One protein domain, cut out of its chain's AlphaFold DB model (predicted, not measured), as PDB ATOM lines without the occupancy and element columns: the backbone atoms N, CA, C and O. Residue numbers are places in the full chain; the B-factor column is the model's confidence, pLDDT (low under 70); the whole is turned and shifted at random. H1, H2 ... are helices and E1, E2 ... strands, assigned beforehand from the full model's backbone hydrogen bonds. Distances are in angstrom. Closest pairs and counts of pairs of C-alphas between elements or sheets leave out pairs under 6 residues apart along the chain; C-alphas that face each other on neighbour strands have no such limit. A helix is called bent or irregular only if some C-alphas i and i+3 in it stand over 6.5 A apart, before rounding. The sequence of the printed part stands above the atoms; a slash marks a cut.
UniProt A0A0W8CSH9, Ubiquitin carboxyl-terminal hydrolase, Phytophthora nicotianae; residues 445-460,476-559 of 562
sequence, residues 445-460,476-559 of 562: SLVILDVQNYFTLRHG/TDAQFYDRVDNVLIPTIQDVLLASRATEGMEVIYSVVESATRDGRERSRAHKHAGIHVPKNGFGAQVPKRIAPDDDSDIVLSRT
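AT A GLANCE: This is residues 445 to 460 and 476 to 559 of the 562 residues of the protein "Ubiquitin carboxyl-terminal hydrolase" of Phytophthora nicotianae (UniProt A0A0W8CSH9). A small parallel sheet of three strands and a long bent helix, H2, make an open V, meeting where H2b leads through residues 501 to 505 into E2; the short helix H1 lies in the opening. The other short helix, H3, lies beyond the last residues of E2 and E3, and a long stretch with no named element, residues 529 to 553, runs back from it to E3. You find 100 printed residues, with three named helices and three named strands in the order E1, H1, H2, E2, H3, E3. The sheet's order is E1, E2, E3, and the class is mixed, helices and strands. The whole is compact, with a radius of gyration of the C-alphas of 14.4 A and spans of 40 by 32 by 20 A.

IN THESE COORDINATES: Find C-alpha 445 at (-32.156, -2.489, -51.906); from there E1 runs 12.3 A to residue 449. H1 is residues 453 to 456, 5.0 A long. H2, residues 476 to 500, was assigned as one helix by its hydrogen bonds but is bent: C-alphas 486 and 489 are 6.8 A apart. Its arm H2a, residues 476 to 486, begins at (-20.183, 8.655, -23.852) and is 15.4 A long; H2b, residues 489 to 500, is 16.2 A long. E2, residues 506 to 512, spans 19.9 A. H3 is residues 524 to 528, 6.1 A. E3, residues 554 to 558, spans 13.1 A and ends at (-16.497, -9.421, -45.221).

HOW THE PARTS SIT: Begin at the inner strand E2. E1 is parallel to it at 16 degrees, with N 446 and O 506 2.9 A apart, within hydrogen-bond range. E3 is parallel to it at 24 degrees, with N 509 and O 554 2.8 A apart, also within range. E2, H3 and E3 form a strand-helix-strand unit, two parallel neighbour strands with a helix between them in the chain. H2b is on the sheet but only grazes it, with its residues 492 to 500; its closest C-alphas to E1 are those of Leu 446 and Ser 499, 7.2 A apart. H2a and H2b stand at a steep tilt of 37 degrees, only just past shallow. H1 is close to H2a but not clearly touching, the closest C-alphas, of Thr 456 and Val 484, being 6.5 A apart. H1 is only just not on the sheet, with 4 pairs of C-alphas within 10 A. H2a and H3 are apart. Every O i to N i+4 pair is within hydrogen-bond range in H2a, H2b and H3; H1 is too short for such a pair, and its 1 pair of O i and N i+3 is not within range.

THE WHOLE: Look for the farthest C-alphas at Glu 503 and His 528, 41.4 A apart. Residues 461 to 475 are not printed, and C-alphas 460 and 476 are 17.1 A apart across this cut. The links E2 to H3 and H3 to E3 are long. Mean pLDDT of the printed part is 88.6; residues 458 to 460 and 476 to 477 are under 70.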
ATOM      1  N   SER A 445     -32.298  -1.414 -52.893       86.88
ATOM      2  CA  SER A 445     -32.156  -2.489 -51.906       86.88
ATOM      3  C   SER A 445     -31.866  -1.909 -50.523       86.88
ATOM      4  O   SER A 445     -31.249  -0.845 -50.396       86.88
ATOM      5  N   LEU A 446     -32.318  -2.595 -49.475       92.94
ATOM      6  CA  LEU A 446     -31.983  -2.257 -48.095       92.94
ATOM      7  C   LEU A 446     -30.648  -2.915 -47.739       92.94
ATOM      8  O   LEU A 446     -30.556  -4.139 -47.723       92.94
ATOM      9  N   VAL A 447     -29.629  -2.121 -47.398       95.38
ATOM     10  CA  VAL A 447     -28.327  -2.652 -46.968       95.38
ATOM     11  C   VAL A 447     -28.082  -2.371 -45.486       95.38
ATOM     12  O   VAL A 447     -27.887  -1.224 -45.083       95.38
ATOM     13  N   ILE A 448     -28.044  -3.426 -44.670       95.56
ATOM     14  CA  ILE A 448     -27.710  -3.357 -43.242       95.56
ATOM     15  C   ILE A 448     -26.210  -3.620 -43.086       95.56
ATOM     16  O   ILE A 448     -25.736  -4.745 -43.242       95.56
ATOM     17  N   LEU A 449     -25.452  -2.560 -42.800       94.50
ATOM     18  CA  LEU A 449     -23.989  -2.589 -42.713       94.50
ATOM     19  C   LEU A 449     -23.509  -2.751 -41.266       94.50
ATOM     20  O   LEU A 449     -23.698  -1.860 -40.443       94.50
ATOM     21  N   ASP A 450     -22.845  -3.871 -40.985       92.19
ATOM     22  CA  ASP A 450     -22.072  -4.151 -39.768       92.19
ATOM     23  C   ASP A 450     -22.865  -4.018 -38.444       92.19
ATOM     24  O   ASP A 450     -22.292  -3.891 -37.360       92.19
ATOM     25  N   VAL A 451     -24.202  -4.120 -38.492       94.25
ATOM     26  CA  VAL A 451     -25.088  -4.096 -37.310       94.25
ATOM     27  C   VAL A 451     -25.141  -5.482 -36.648       94.25
ATOM     28  O   VAL A 451     -26.164  -6.160 -36.605       94.25
ATOM     29  N   GLN A 452     -23.989  -5.915 -36.145       92.50
ATOM     30  CA  GLN A 452     -23.730  -7.234 -35.559       92.50
ATOM     31  C   GLN A 452     -23.285  -7.128 -34.094       92.50
ATOM     32  O   GLN A 452     -22.738  -6.107 -33.672       92.50
ATOM     33  N   ASN A 453     -23.449  -8.212 -33.334       93.00
ATOM     34  CA  ASN A 453     -23.184  -8.291 -31.890       93.00
ATOM     35  C   ASN A 453     -21.793  -7.781 -31.464       93.00
ATOM     36  O   ASN A 453     -21.640  -7.312 -30.340       93.00
ATOM     37  N   TYR A 454     -20.774  -7.859 -32.330       90.12
ATOM     38  CA  TYR A 454     -19.436  -7.323 -32.041       90.12
ATOM     39  C   TYR A 454     -19.409  -5.795 -31.873       90.12
ATOM     40  O   TYR A 454     -18.656  -5.292 -31.043       90.12
ATOM     41  N   PHE A 455     -20.232  -5.067 -32.635       89.69
ATOM     42  CA  PHE A 455     -20.308  -3.602 -32.599       89.69
ATOM     43  C   PHE A 455     -21.513  -3.093 -31.793       89.69
ATOM     44  O   PHE A 455     -21.432  -2.027 -31.186       89.69
ATOM     45  N   THR A 456     -22.618  -3.848 -31.742       88.81
ATOM     46  CA  THR A 456     -23.850  -3.431 -31.045       88.81
ATOM     47  C   THR A 456     -23.870  -3.749 -29.552       88.81
ATOM     48  O   THR A 456     -24.654  -3.141 -28.830       88.81
ATOM     49  N   LEU A 457     -23.020  -4.659 -29.058       83.88
ATOM     50  CA  LEU A 457     -22.953  -5.007 -27.637       83.88
ATOM     51  C   LEU A 457     -21.658  -4.510 -26.991       83.88
ATOM     52  O   LEU A 457     -20.557  -4.820 -27.444       83.88
ATOM     53  N   ARG A 458     -21.791  -3.875 -25.819       69.62
ATOM     54  CA  ARG A 458     -20.690  -3.430 -24.939       69.62
ATOM     55  C   ARG A 458     -19.707  -4.544 -24.521       69.62
ATOM     56  O   ARG A 458     -18.672  -4.267 -23.923       69.62
ATOM     57  N   HIS A 459     -20.031  -5.809 -24.795       56.12
ATOM     58  CA  HIS A 459     -19.215  -6.988 -24.476       56.12
ATOM     59  C   HIS A 459     -18.807  -7.808 -25.719       56.12
ATOM     60  O   HIS A 459     -18.320  -8.929 -25.585       56.12
ATOM     61  N   GLY A 460     -18.930  -7.241 -26.931       46.88
ATOM     62  CA  GLY A 460     -18.278  -7.780 -28.137       46.88
ATOM     63  C   GLY A 460     -16.749  -7.857 -27.995       46.88
ATOM     64  O   GLY A 460     -16.099  -8.738 -28.560       46.88
ATOM     65  N   THR A 476     -19.945   8.708 -22.398       59.12
ATOM     66  CA  THR A 476     -20.183   8.655 -23.852       59.12
ATOM     67  C   THR A 476     -20.461   7.237 -24.350       59.12
ATOM     68  O   THR A 476     -21.398   7.040 -25.119       59.12
ATOM     69  N   ASP A 477     -19.725   6.237 -23.857       65.75
ATOM     70  CA  ASP A 477     -19.926   4.834 -24.240       65.75
ATOM     71  C   ASP A 477     -21.311   4.317 -23.806       65.75
ATOM     72  O   ASP A 477     -21.989   3.623 -24.562       65.75
ATOM     73  N   ALA A 478     -21.769   4.681 -22.602       73.94
ATOM     74  CA  ALA A 478     -23.088   4.286 -22.106       73.94
ATOM     75  C   ALA A 478     -24.224   4.898 -22.947       73.94
ATOM     76  O   ALA A 478     -25.164   4.194 -23.313       73.94
ATOM     77  N   GLN A 479     -24.104   6.179 -23.308       81.06
ATOM     78  CA  GLN A 479     -25.065   6.872 -24.176       81.06
ATOM     79  C   GLN A 479     -25.080   6.322 -25.611       81.06
ATOM     80  O   GLN A 479     -26.123   6.354 -26.263       81.06
ATOM     81  N   PHE A 480     -23.953   5.804 -26.112       85.19
ATOM     82  CA  PHE A 480     -23.907   5.133 -27.412       85.19
ATOM     83  C   PHE A 480     -24.745   3.848 -27.406       85.19
ATOM     84  O   PHE A 480     -25.662   3.724 -28.215       85.19
ATOM     85  N   TYR A 481     -24.482   2.923 -26.476       87.75
ATOM     86  CA  TYR A 481     -25.204   1.644 -26.438       87.75
ATOM     87  C   TYR A 481     -26.691   1.810 -26.093       87.75
ATOM     88  O   TYR A 481     -27.517   1.129 -26.693       87.75
ATOM     89  N   ASP A 482     -27.055   2.772 -25.238       87.56
ATOM     90  CA  ASP A 482     -28.463   3.112 -24.986       87.56
ATOM     91  C   ASP A 482     -29.192   3.529 -26.279       87.56
ATOM     92  O   ASP A 482     -30.272   3.025 -26.584       87.56
ATOM     93  N   ARG A 483     -28.558   4.356 -27.125       90.50
ATOM     94  CA  ARG A 483     -29.108   4.713 -28.444       90.50
ATOM     95  C   ARG A 483     -29.097   3.555 -29.446       90.50
ATOM     96  O   ARG A 483     -29.940   3.546 -30.342       90.50
ATOM     97  N   VAL A 484     -28.188   2.586 -29.320       90.56
ATOM     98  CA  VAL A 484     -28.217   1.362 -30.140       90.56
ATOM     99  C   VAL A 484     -29.446   0.514 -29.795       90.56
ATOM    100  O   VAL A 484     -30.176   0.109 -30.700       90.56
ATOM    101  N   ASP A 485     -29.706   0.291 -28.505       90.00
ATOM    102  CA  ASP A 485     -30.836  -0.511 -28.026       90.00
ATOM    103  C   ASP A 485     -32.198   0.181 -28.200       90.00
ATOM    104  O   ASP A 485     -33.149  -0.469 -28.634       90.00
ATOM    105  N   ASN A 486     -32.293   1.481 -27.896       90.94
ATOM    106  CA  ASN A 486     -33.564   2.214 -27.815       90.94
ATOM    107  C   ASN A 486     -33.930   3.012 -29.079       90.94
ATOM    108  O   ASN A 486     -35.065   3.473 -29.186       90.94
ATOM    109  N   VAL A 487     -32.999   3.211 -30.024       91.62
ATOM    110  CA  VAL A 487     -33.254   3.977 -31.262       91.62
ATOM    111  C   VAL A 487     -32.855   3.185 -32.503       91.62
ATOM    112  O   VAL A 487     -33.714   2.868 -33.318       91.62
ATOM    113  N   LEU A 488     -31.573   2.824 -32.647       93.19
ATOM    114  CA  LEU A 488     -31.058   2.221 -33.882       93.19
ATOM    115  C   LEU A 488     -31.750   0.893 -34.211       93.19
ATOM    116  O   LEU A 488     -32.243   0.720 -35.323       93.19
ATOM    117  N   ILE A 489     -31.781  -0.043 -33.260       94.62
ATOM    118  CA  ILE A 489     -32.334  -1.376 -33.516       94.62
ATOM    119  C   ILE A 489     -33.855  -1.319 -33.769       94.62
ATOM    120  O   ILE A 489     -34.263  -1.885 -34.780       94.62
ATOM    121  N   PRO A 490     -34.683  -0.602 -32.978       95.00
ATOM    122  CA  PRO A 490     -36.100  -0.398 -33.298       95.00
ATOM    123  C   PRO A 490     -36.343   0.222 -34.684       95.00
ATOM    124  O   PRO A 490     -37.128  -0.321 -35.453       95.00
ATOM    125  N   THR A 491     -35.613   1.279 -35.068       93.62
ATOM    126  CA  THR A 491     -35.756   1.875 -36.411       93.62
ATOM    127  C   THR A 491     -35.395   0.886 -37.527       93.62
ATOM    128  O   THR A 491     -36.052   0.873 -38.566       93.62
ATOM    129  N   ILE A 492     -34.399   0.016 -37.324       96.06
ATOM    130  CA  ILE A 492     -34.080  -1.050 -38.287       96.06
ATOM    131  C   ILE A 492     -35.207  -2.097 -38.354       96.06
ATOM    132  O   ILE A 492     -35.481  -2.590 -39.444       96.06
ATOM    133  N   GLN A 493     -35.901  -2.409 -37.250       95.25
ATOM    134  CA  GLN A 493     -37.070  -3.306 -37.274       95.25
ATOM    135  C   GLN A 493     -38.214  -2.730 -38.121       95.25
ATOM    136  O   GLN A 493     -38.761  -3.447 -38.957       95.25
ATOM    137  N   ASP A 494     -38.535  -1.443 -37.957       90.38
ATOM    138  CA  ASP A 494     -39.589  -0.774 -38.734       90.38
ATOM    139  C   ASP A 494     -39.247  -0.729 -40.236       90.38
ATOM    140  O   ASP A 494     -40.088  -1.028 -41.087       90.38
ATOM    141  N   VAL A 495     -37.990  -0.412 -40.573       91.44
ATOM    142  CA  VAL A 495     -37.507  -0.360 -41.964       91.44
ATOM    143  C   VAL A 495     -37.440  -1.756 -42.599       91.44
ATOM    144  O   VAL A 495     -37.813  -1.901 -43.763       91.44
ATOM    145  N   LEU A 496     -37.037  -2.793 -41.854       93.81
ATOM    146  CA  LEU A 496     -37.093  -4.190 -42.309       93.81
ATOM    147  C   LEU A 496     -38.529  -4.637 -42.586       93.81
ATOM    148  O   LEU A 496     -38.781  -5.237 -43.627       93.81
ATOM    149  N   LEU A 497     -39.470  -4.320 -41.691       91.38
ATOM    150  CA  LEU A 497     -40.880  -4.674 -41.854       91.38
ATOM    151  C   LEU A 497     -41.473  -4.010 -43.102       91.38
ATOM    152  O   LEU A 497     -42.126  -4.687 -43.892       91.38
ATOM    153  N   ALA A 498     -41.203  -2.721 -43.323       85.06
ATOM    154  CA  ALA A 498     -41.631  -2.022 -44.535       85.06
ATOM    155  C   ALA A 498     -40.971  -2.582 -45.812       85.06
ATOM    156  O   ALA A 498     -41.626  -2.680 -46.848       85.06
ATOM    157  N   SER A 499     -39.695  -2.971 -45.738       88.81
ATOM    158  CA  SER A 499     -38.941  -3.497 -46.884       88.81
ATOM    159  C   SER A 499     -39.411  -4.898 -47.279       88.81
ATOM    160  O   SER A 499     -39.838  -5.084 -48.412       88.81
ATOM    161  N   ARG A 500     -39.432  -5.859 -46.341       90.12
ATOM    162  CA  ARG A 500     -39.877  -7.244 -46.598       90.12
ATOM    163  C   ARG A 500     -41.371  -7.348 -46.946       90.12
ATOM    164  O   ARG A 500     -41.782  -8.317 -47.570       90.12
ATOM    165  N   ALA A 501     -42.190  -6.360 -46.571       85.38
ATOM    166  CA  ALA A 501     -43.595  -6.275 -46.985       85.38
ATOM    167  C   ALA A 501     -43.801  -5.705 -48.406       85.38
ATOM    168  O   ALA A 501     -44.945  -5.596 -48.848       85.38
ATOM    169  N   THR A 502     -42.731  -5.315 -49.109       79.88
ATOM    170  CA  THR A 502     -42.804  -4.671 -50.426       79.88
ATOM    171  C   THR A 502     -42.168  -5.549 -51.502       79.88
ATOM    172  O   THR A 502     -40.970  -5.824 -51.468       79.88
ATOM    173  N   GLU A 503     -42.960  -5.961 -52.493       76.69
ATOM    174  CA  GLU A 503     -42.486  -6.798 -53.601       76.69
ATOM    175  C   GLU A 503     -41.330  -6.135 -54.378       76.69
ATOM    176  O   GLU A 503     -41.351  -4.937 -54.674       76.69
ATOM    177  N   GLY A 504     -40.311  -6.937 -54.707       73.25
ATOM    178  CA  GLY A 504     -39.127  -6.510 -55.460       73.25
ATOM    179  C   GLY A 504     -38.030  -5.806 -54.651       73.25
ATOM    180  O   GLY A 504     -37.024  -5.430 -55.244       73.25
ATOM    181  N   MET A 505     -38.193  -5.625 -53.333       84.00
ATOM    182  CA  MET A 505     -37.159  -5.047 -52.465       84.00
ATOM    183  C   MET A 505     -36.197  -6.116 -51.924       84.00
ATOM    184  O   MET A 505     -36.558  -6.896 -51.047       84.00
ATOM    185  N   GLU A 506     -34.944  -6.087 -52.373       90.69
ATOM    186  CA  GLU A 506     -33.880  -6.946 -51.835       90.69
ATOM    187  C   GLU A 506     -33.367  -6.435 -50.476       90.69
ATOM    188  O   GLU A 506     -33.076  -5.242 -50.316       90.69
ATOM    189  N   VAL A 507     -33.186  -7.339 -49.509       95.31
ATOM    190  CA  VAL A 507     -32.607  -7.047 -48.186       95.31
ATOM    191  C   VAL A 507     -31.245  -7.729 -48.065       95.31
ATOM    192  O   VAL A 507     -31.119  -8.946 -48.182       95.31
ATOM    193  N   ILE A 508     -30.202  -6.931 -47.825       96.38
ATOM    194  CA  ILE A 508     -28.805  -7.369 -47.846       96.38
ATOM    195  C   ILE A 508     -28.119  -6.993 -46.532       96.38
ATOM    196  O   ILE A 508     -27.885  -5.823 -46.232       96.38
ATOM    197  N   TYR A 509     -27.708  -7.991 -45.763       96.94
ATOM    198  CA  TYR A 509     -26.837  -7.818 -44.609       96.94
ATOM    199  C   TYR A 509     -25.382  -7.914 -45.047       96.94
ATOM    200  O   TYR A 509     -24.983  -8.863 -45.723       96.94
ATOM    201  N   SER A 510     -24.551  -6.980 -44.594       94.50
ATOM    202  CA  SER A 510     -23.104  -7.148 -44.636       94.50
ATOM    203  C   SER A 510     -22.548  -7.207 -43.225       94.50
ATOM    204  O   SER A 510     -22.858  -6.349 -42.403       94.50
ATOM    205  N   VAL A 511     -21.741  -8.233 -42.951       94.62
ATOM    206  CA  VAL A 511     -21.162  -8.483 -41.626       94.62
ATOM    207  C   VAL A 511     -19.649  -8.631 -41.717       94.62
ATOM    208  O   VAL A 511     -19.130  -9.315 -42.599       94.62
ATOM    209  N   VAL A 512     -18.912  -8.027 -40.789       93.44
ATOM    210  CA  VAL A 512     -17.481  -8.279 -40.622       93.44
ATOM    211  C   VAL A 512     -17.290  -9.666 -40.015       93.44
ATOM    212  O   VAL A 512     -17.651  -9.910 -38.866       93.44
ATOM    213  N   GLU A 513     -16.668 -10.566 -40.770       93.75
ATOM    214  CA  GLU A 513     -16.288 -11.902 -40.316       93.75
ATOM    215  C   GLU A 513     -14.920 -12.269 -40.902       93.75
ATOM    216  O   GLU A 513     -14.634 -12.034 -42.078       93.75
ATOM    217  N   SER A 514     -14.055 -12.851 -40.077       93.12
ATOM    218  CA  SER A 514     -12.778 -13.402 -40.527       93.12
ATOM    219  C   SER A 514     -13.000 -14.750 -41.215       93.12
ATOM    220  O   SER A 514     -13.733 -15.594 -40.709       93.12
ATOM    221  N   ALA A 515     -12.320 -15.010 -42.332       90.19
ATOM    222  CA  ALA A 515     -12.383 -16.308 -43.005       90.19
ATOM    223  C   ALA A 515     -11.619 -17.400 -42.231       90.19
ATOM    224  O   ALA A 515     -11.851 -18.593 -42.449       90.19
ATOM    225  N   THR A 516     -10.727 -17.011 -41.312       88.62
ATOM    226  CA  THR A 516     -10.000 -17.919 -40.413       88.62
ATOM    227  C   THR A 516     -10.168 -17.514 -38.944       88.62
ATOM    228  O   THR A 516     -10.573 -16.399 -38.627       88.62
ATOM    229  N   ARG A 517      -9.860 -18.426 -38.009       86.00
ATOM    230  CA  ARG A 517     -10.008 -18.183 -36.554       86.00
ATOM    231  C   ARG A 517      -8.975 -17.200 -35.981       86.00
ATOM    232  O   ARG A 517      -9.182 -16.659 -34.902       86.00
ATOM    233  N   ASP A 518      -7.870 -17.012 -36.693       85.81
ATOM    234  CA  ASP A 518      -6.781 -16.062 -36.439       85.81
ATOM    235  C   ASP A 518      -6.955 -14.724 -37.194       85.81
ATOM    236  O   ASP A 518      -6.258 -13.746 -36.907       85.81
ATOM    237  N   GLY A 519      -7.877 -14.668 -38.164       88.00
ATOM    238  CA  GLY A 519      -8.157 -13.487 -38.981       88.00
ATOM    239  C   GLY A 519      -6.919 -12.926 -39.677       88.00
ATOM    240  O   GLY A 519      -6.703 -11.708 -39.688       88.00
ATOM    241  N   ARG A 520      -6.069 -13.803 -40.223       89.88
ATOM    242  CA  ARG A 520      -4.804 -13.426 -40.883       89.88
ATOM    243  C   ARG A 520      -5.019 -12.704 -42.210       89.88
ATOM    244  O   ARG A 520      -4.193 -11.886 -42.606       89.88
ATOM    245  N   GLU A 521      -6.142 -12.956 -42.862       92.12
ATOM    246  CA  GLU A 521      -6.607 -12.345 -44.106       92.12
ATOM    247  C   GLU A 521      -7.290 -10.981 -43.915       92.12
ATOM    248  O   GLU A 521      -7.512 -10.285 -44.904       92.12
ATOM    249  N   ARG A 522      -7.574 -10.562 -42.669       92.25
ATOM    250  CA  ARG A 522      -8.186  -9.253 -42.374       92.25
ATOM    251  C   ARG A 522      -7.447  -8.095 -43.047       92.25
ATOM    252  O   ARG A 522      -6.209  -8.098 -43.111       92.25
ATOM    253  N   SER A 523      -8.183  -7.074 -43.492       90.38
ATOM    254  CA  SER A 523      -7.572  -5.894 -44.124       90.38
ATOM    255  C   SER A 523      -6.655  -5.120 -43.167       90.38
ATOM    256  O   SER A 523      -6.699  -5.285 -41.944       90.38
ATOM    257  N   ARG A 524      -5.793  -4.255 -43.722       89.50
ATOM    258  CA  ARG A 524      -4.917  -3.387 -42.911       89.50
ATOM    259  C   ARG A 524      -5.726  -2.473 -41.987       89.50
ATOM    260  O   ARG A 524      -5.330  -2.311 -40.840       89.50
ATOM    261  N   ALA A 525      -6.876  -1.969 -42.443       86.44
ATOM    262  CA  ALA A 525      -7.789  -1.173 -41.625       86.44
ATOM    263  C   ALA A 525      -8.274  -1.954 -40.389       86.44
ATOM    264  O   ALA A 525      -8.064  -1.502 -39.267       86.44
ATOM    265  N   HIS A 526      -8.808  -3.169 -40.569       88.75
ATOM    266  CA  HIS A 526      -9.258  -4.014 -39.450       88.75
ATOM    267  C   HIS A 526      -8.115  -4.388 -38.489       88.75
ATOM    268  O   HIS A 526      -8.323  -4.477 -37.284       88.75
ATOM    269  N   LYS A 527      -6.891  -4.575 -39.000       88.12
ATOM    270  CA  LYS A 527      -5.707  -4.845 -38.167       88.12
ATOM    271  C   LYS A 527      -5.245  -3.623 -37.369       88.12
ATOM    272  O   LYS A 527      -4.894  -3.783 -36.207       88.12
ATOM    273  N   HIS A 528      -5.259  -2.426 -37.957       86.56
ATOM    274  CA  HIS A 528      -4.912  -1.185 -37.254       86.56
ATOM    275  C   HIS A 528      -5.975  -0.792 -36.216       86.56
ATOM    276  O   HIS A 528      -5.625  -0.324 -35.140       86.56
ATOM    277  N   ALA A 529      -7.256  -1.028 -36.510       81.94
ATOM    278  CA  ALA A 529      -8.377  -0.753 -35.609       81.94
ATOM    279  C   ALA A 529      -8.619  -1.851 -34.549       81.94
ATOM    280  O   ALA A 529      -9.615  -1.803 -33.837       81.94
ATOM    281  N   GLY A 530      -7.780  -2.893 -34.482       87.19
ATOM    282  CA  GLY A 530      -7.948  -4.039 -33.575       87.19
ATOM    283  C   GLY A 530      -9.081  -5.018 -33.934       87.19
ATOM    284  O   GLY A 530      -9.005  -6.184 -33.545       87.19
ATOM    285  N   ILE A 531     -10.075  -4.580 -34.720       87.94
ATOM    286  CA  ILE A 531     -11.289  -5.309 -35.125       87.94
ATOM    287  C   ILE A 531     -10.976  -6.755 -35.536       87.94
ATOM    288  O   ILE A 531     -10.403  -7.023 -36.599       87.94
ATOM    289  N   HIS A 532     -11.388  -7.707 -34.697       90.19
ATOM    290  CA  HIS A 532     -11.287  -9.140 -34.956       90.19
ATOM    291  C   HIS A 532     -12.600  -9.831 -34.603       90.19
ATOM    292  O   HIS A 532     -12.909 -10.036 -33.432       90.19
ATOM    293  N   VAL A 533     -13.336 -10.241 -35.635       91.94
ATOM    294  CA  VAL A 533     -14.531 -11.075 -35.503       91.94
ATOM    295  C   VAL A 533     -14.182 -12.477 -36.014       91.94
ATOM    296  O   VAL A 533     -13.992 -12.628 -37.224       91.94
ATOM    297  N   PRO A 534     -14.010 -13.494 -35.148       88.94
ATOM    298  CA  PRO A 534     -13.616 -14.836 -35.580       88.94
ATOM    299  C   PRO A 534     -14.728 -15.553 -36.354       88.94
ATOM    300  O   PRO A 534     -15.908 -15.358 -36.059       88.94
ATOM    301  N   LYS A 535     -14.344 -16.448 -37.277       88.06
ATOM    302  CA  LYS A 535     -15.297 -17.255 -38.055       88.06
ATOM    303  C   LYS A 535     -16.277 -18.043 -37.175       88.06
ATOM    304  O   LYS A 535     -15.850 -18.701 -36.222       88.06
ATOM    305  N   ASN A 536     -17.560 -18.013 -37.534       86.12
ATOM    306  CA  ASN A 536     -18.701 -18.581 -36.809       86.12
ATOM    307  C   ASN A 536     -18.819 -18.074 -35.349       86.12
ATOM    308  O   ASN A 536     -19.417 -18.739 -34.501       86.12
ATOM    309  N   GLY A 537     -18.210 -16.931 -35.017       86.75
ATOM    310  CA  GLY A 537     -18.226 -16.359 -33.670       86.75
ATOM    311  C   GLY A 537     -19.518 -15.601 -33.357       86.75
ATOM    312  O   GLY A 537     -20.128 -15.002 -34.238       86.75
ATOM    313  N   PHE A 538     -19.897 -15.537 -32.076       90.06
ATOM    314  CA  PHE A 538     -21.076 -14.786 -31.611       90.06
ATOM    315  C   PHE A 538     -21.093 -13.318 -32.080       90.06
ATOM    316  O   PHE A 538     -22.152 -12.785 -32.399       90.06
ATOM    317  N   GLY A 539     -19.920 -12.681 -32.192       88.25
ATOM    318  CA  GLY A 539     -19.775 -11.311 -32.695       88.25
ATOM    319  C   GLY A 539     -20.076 -11.119 -34.192       88.25
ATOM    320  O   GLY A 539     -20.323  -9.988 -34.603       88.25
ATOM    321  N   ALA A 540     -20.071 -12.187 -34.998       90.31
ATOM    322  CA  ALA A 540     -20.472 -12.152 -36.410       90.31
ATOM    323  C   ALA A 540     -21.998 -12.211 -36.586       90.31
ATOM    324  O   ALA A 540     -22.515 -11.866 -37.644       90.31
ATOM    325  N   GLN A 541     -22.723 -12.646 -35.552       93.00
ATOM    326  CA  GLN A 541     -24.176 -12.770 -35.593       93.00
ATOM    327  C   GLN A 541     -24.842 -11.396 -35.457       93.00
ATOM    328  O   GLN A 541     -24.426 -10.550 -34.662       93.00
ATOM    329  N   VAL A 542     -25.915 -11.199 -36.216       94.69
ATOM    330  CA  VAL A 542     -26.811 -10.042 -36.116       94.69
ATOM    331  C   VAL A 542     -27.666 -10.156 -34.834       94.69
ATOM    332  O   VAL A 542     -28.034 -11.274 -34.453       94.69
ATOM    333  N   PRO A 543     -27.997  -9.054 -34.127       94.19
ATOM    334  CA  PRO A 543     -28.861  -9.105 -32.949       94.19
ATOM    335  C   PRO A 543     -30.240  -9.683 -33.276       94.19
ATOM    336  O   PRO A 543     -30.900  -9.236 -34.209       94.19
ATOM    337  N   LYS A 544     -30.730 -10.616 -32.448       93.06
ATOM    338  CA  LYS A 544     -31.966 -11.392 -32.700       93.06
ATOM    339  C   LYS A 544     -33.222 -10.571 -33.037       93.06
ATOM    340  O   LYS A 544     -34.113 -11.101 -33.684       93.06
ATOM    341  N   ARG A 545     -33.312  -9.307 -32.601       93.38
ATOM    342  CA  ARG A 545     -34.439  -8.401 -32.915       93.38
ATOM    343  C   ARG A 545     -34.509  -8.000 -34.397       93.38
ATOM    344  O   ARG A 545     -35.587  -7.668 -34.869       93.38
ATOM    345  N   ILE A 546     -33.376  -8.021 -35.102       95.81
ATOM    346  CA  ILE A 546     -33.204  -7.594 -36.504       95.81
ATOM    347  C   ILE A 546     -32.458  -8.659 -37.321       95.81
ATOM    348  O   ILE A 546     -31.736  -8.326 -38.257       95.81
ATOM    349  N   ALA A 547     -32.568  -9.930 -36.924       95.31
ATOM    350  CA  ALA A 547     -31.889 -11.029 -37.598       95.31
ATOM    351  C   ALA A 547     -32.325 -11.147 -39.075       95.31
ATOM    352  O   ALA A 547     -33.485 -10.837 -39.385       95.31
ATOM    353  N   PRO A 548     -31.414 -11.594 -39.961       95.50
ATOM    354  CA  PRO A 548     -31.791 -11.982 -41.308       95.50
ATOM    355  C   PRO A 548     -32.813 -13.122 -41.272       95.50
ATOM    356  O   PRO A 548     -32.816 -13.940 -40.350       95.50
ATOM    357  N   ASP A 549     -33.675 -13.144 -42.275       92.06
ATOM    358  CA  ASP A 549     -34.581 -14.239 -42.588       92.06
ATOM    359  C   ASP A 549     -33.861 -15.260 -43.489       92.06
ATOM    360  O   ASP A 549     -33.353 -14.895 -44.551       92.06
ATOM    361  N   ASP A 550     -33.773 -16.521 -43.048       88.25
ATOM    362  CA  ASP A 550     -32.932 -17.552 -43.685       88.25
ATOM    363  C   ASP A 550     -33.400 -17.952 -45.104       88.25
ATOM    364  O   ASP A 550     -32.594 -18.475 -45.877       88.25
ATOM    365  N   ASP A 551     -34.673 -17.713 -45.451       86.12
ATOM    366  CA  ASP A 551     -35.255 -18.054 -46.759       86.12
ATOM    367  C   ASP A 551     -35.251 -16.868 -47.748       86.12
ATOM    368  O   ASP A 551     -35.403 -17.088 -48.954       86.12
ATOM    369  N   SER A 552     -35.101 -15.621 -47.272       87.00
ATOM    370  CA  SER A 552     -35.344 -14.414 -48.087       87.00
ATOM    371  C   SER A 552     -34.299 -13.288 -48.020       87.00
ATOM    372  O   SER A 552     -34.226 -12.511 -48.972       87.00
ATOM    373  N   ASP A 553     -33.454 -13.191 -46.986       94.38
ATOM    374  CA  ASP A 553     -32.437 -12.129 -46.899       94.38
ATOM    375  C   ASP A 553     -31.034 -12.603 -47.332       94.38
ATOM    376  O   ASP A 553     -30.569 -13.694 -46.995       94.38
ATOM    377  N   ILE A 554     -30.273 -11.731 -48.001       95.50
ATOM    378  CA  ILE A 554     -28.905 -12.032 -48.451       95.50
ATOM    379  C   ILE A 554     -27.888 -11.649 -47.364       95.50
ATOM    380  O   ILE A 554     -27.784 -10.482 -46.993       95.50
ATOM    381  N   VAL A 555     -27.053 -12.591 -46.903       95.50
ATOM    382  CA  VAL A 555     -25.987 -12.325 -45.910       95.50
ATOM    383  C   VAL A 555     -24.589 -12.430 -46.532       95.50
ATOM    384  O   VAL A 555     -24.153 -13.502 -46.947       95.50
ATOM    385  N   LEU A 556     -23.849 -11.317 -46.555       94.62
ATOM    386  CA  LEU A 556     -22.512 -11.200 -47.152       94.62
ATOM    387  C   LEU A 556     -21.431 -10.932 -46.094       94.62
ATOM    388  O   LEU A 556     -21.273  -9.803 -45.614       94.62
ATOM    389  N   SER A 557     -20.636 -11.953 -45.764       92.00
ATOM    390  CA  SER A 557     -19.507 -11.808 -44.841       92.00
ATOM    391  C   SER A 557     -18.272 -11.163 -45.491       92.00
ATOM    392  O   SER A 557     -17.865 -11.494 -46.606       92.00
ATOM    393  N   ARG A 558     -17.653 -10.213 -44.778       91.81
ATOM    394  CA  ARG A 558     -16.497  -9.421 -45.221       91.81
ATOM    395  C   ARG A 558     -15.323  -9.529 -44.255       91.81
ATOM    396  O   ARG A 558     -15.413  -9.153 -43.091       91.81
ATOM    397  N   THR A 559     -14.157  -9.881 -44.786       87.88
ATOM    398  CA  THR A 559     -12.890  -9.882 -44.033       87.88
ATOM    399  C   THR A 559     -12.253  -8.489 -43.912       87.88
ATOM    400  O   THR A 559     -11.298  -8.303 -43.149       87.88
TER     401      THR A 559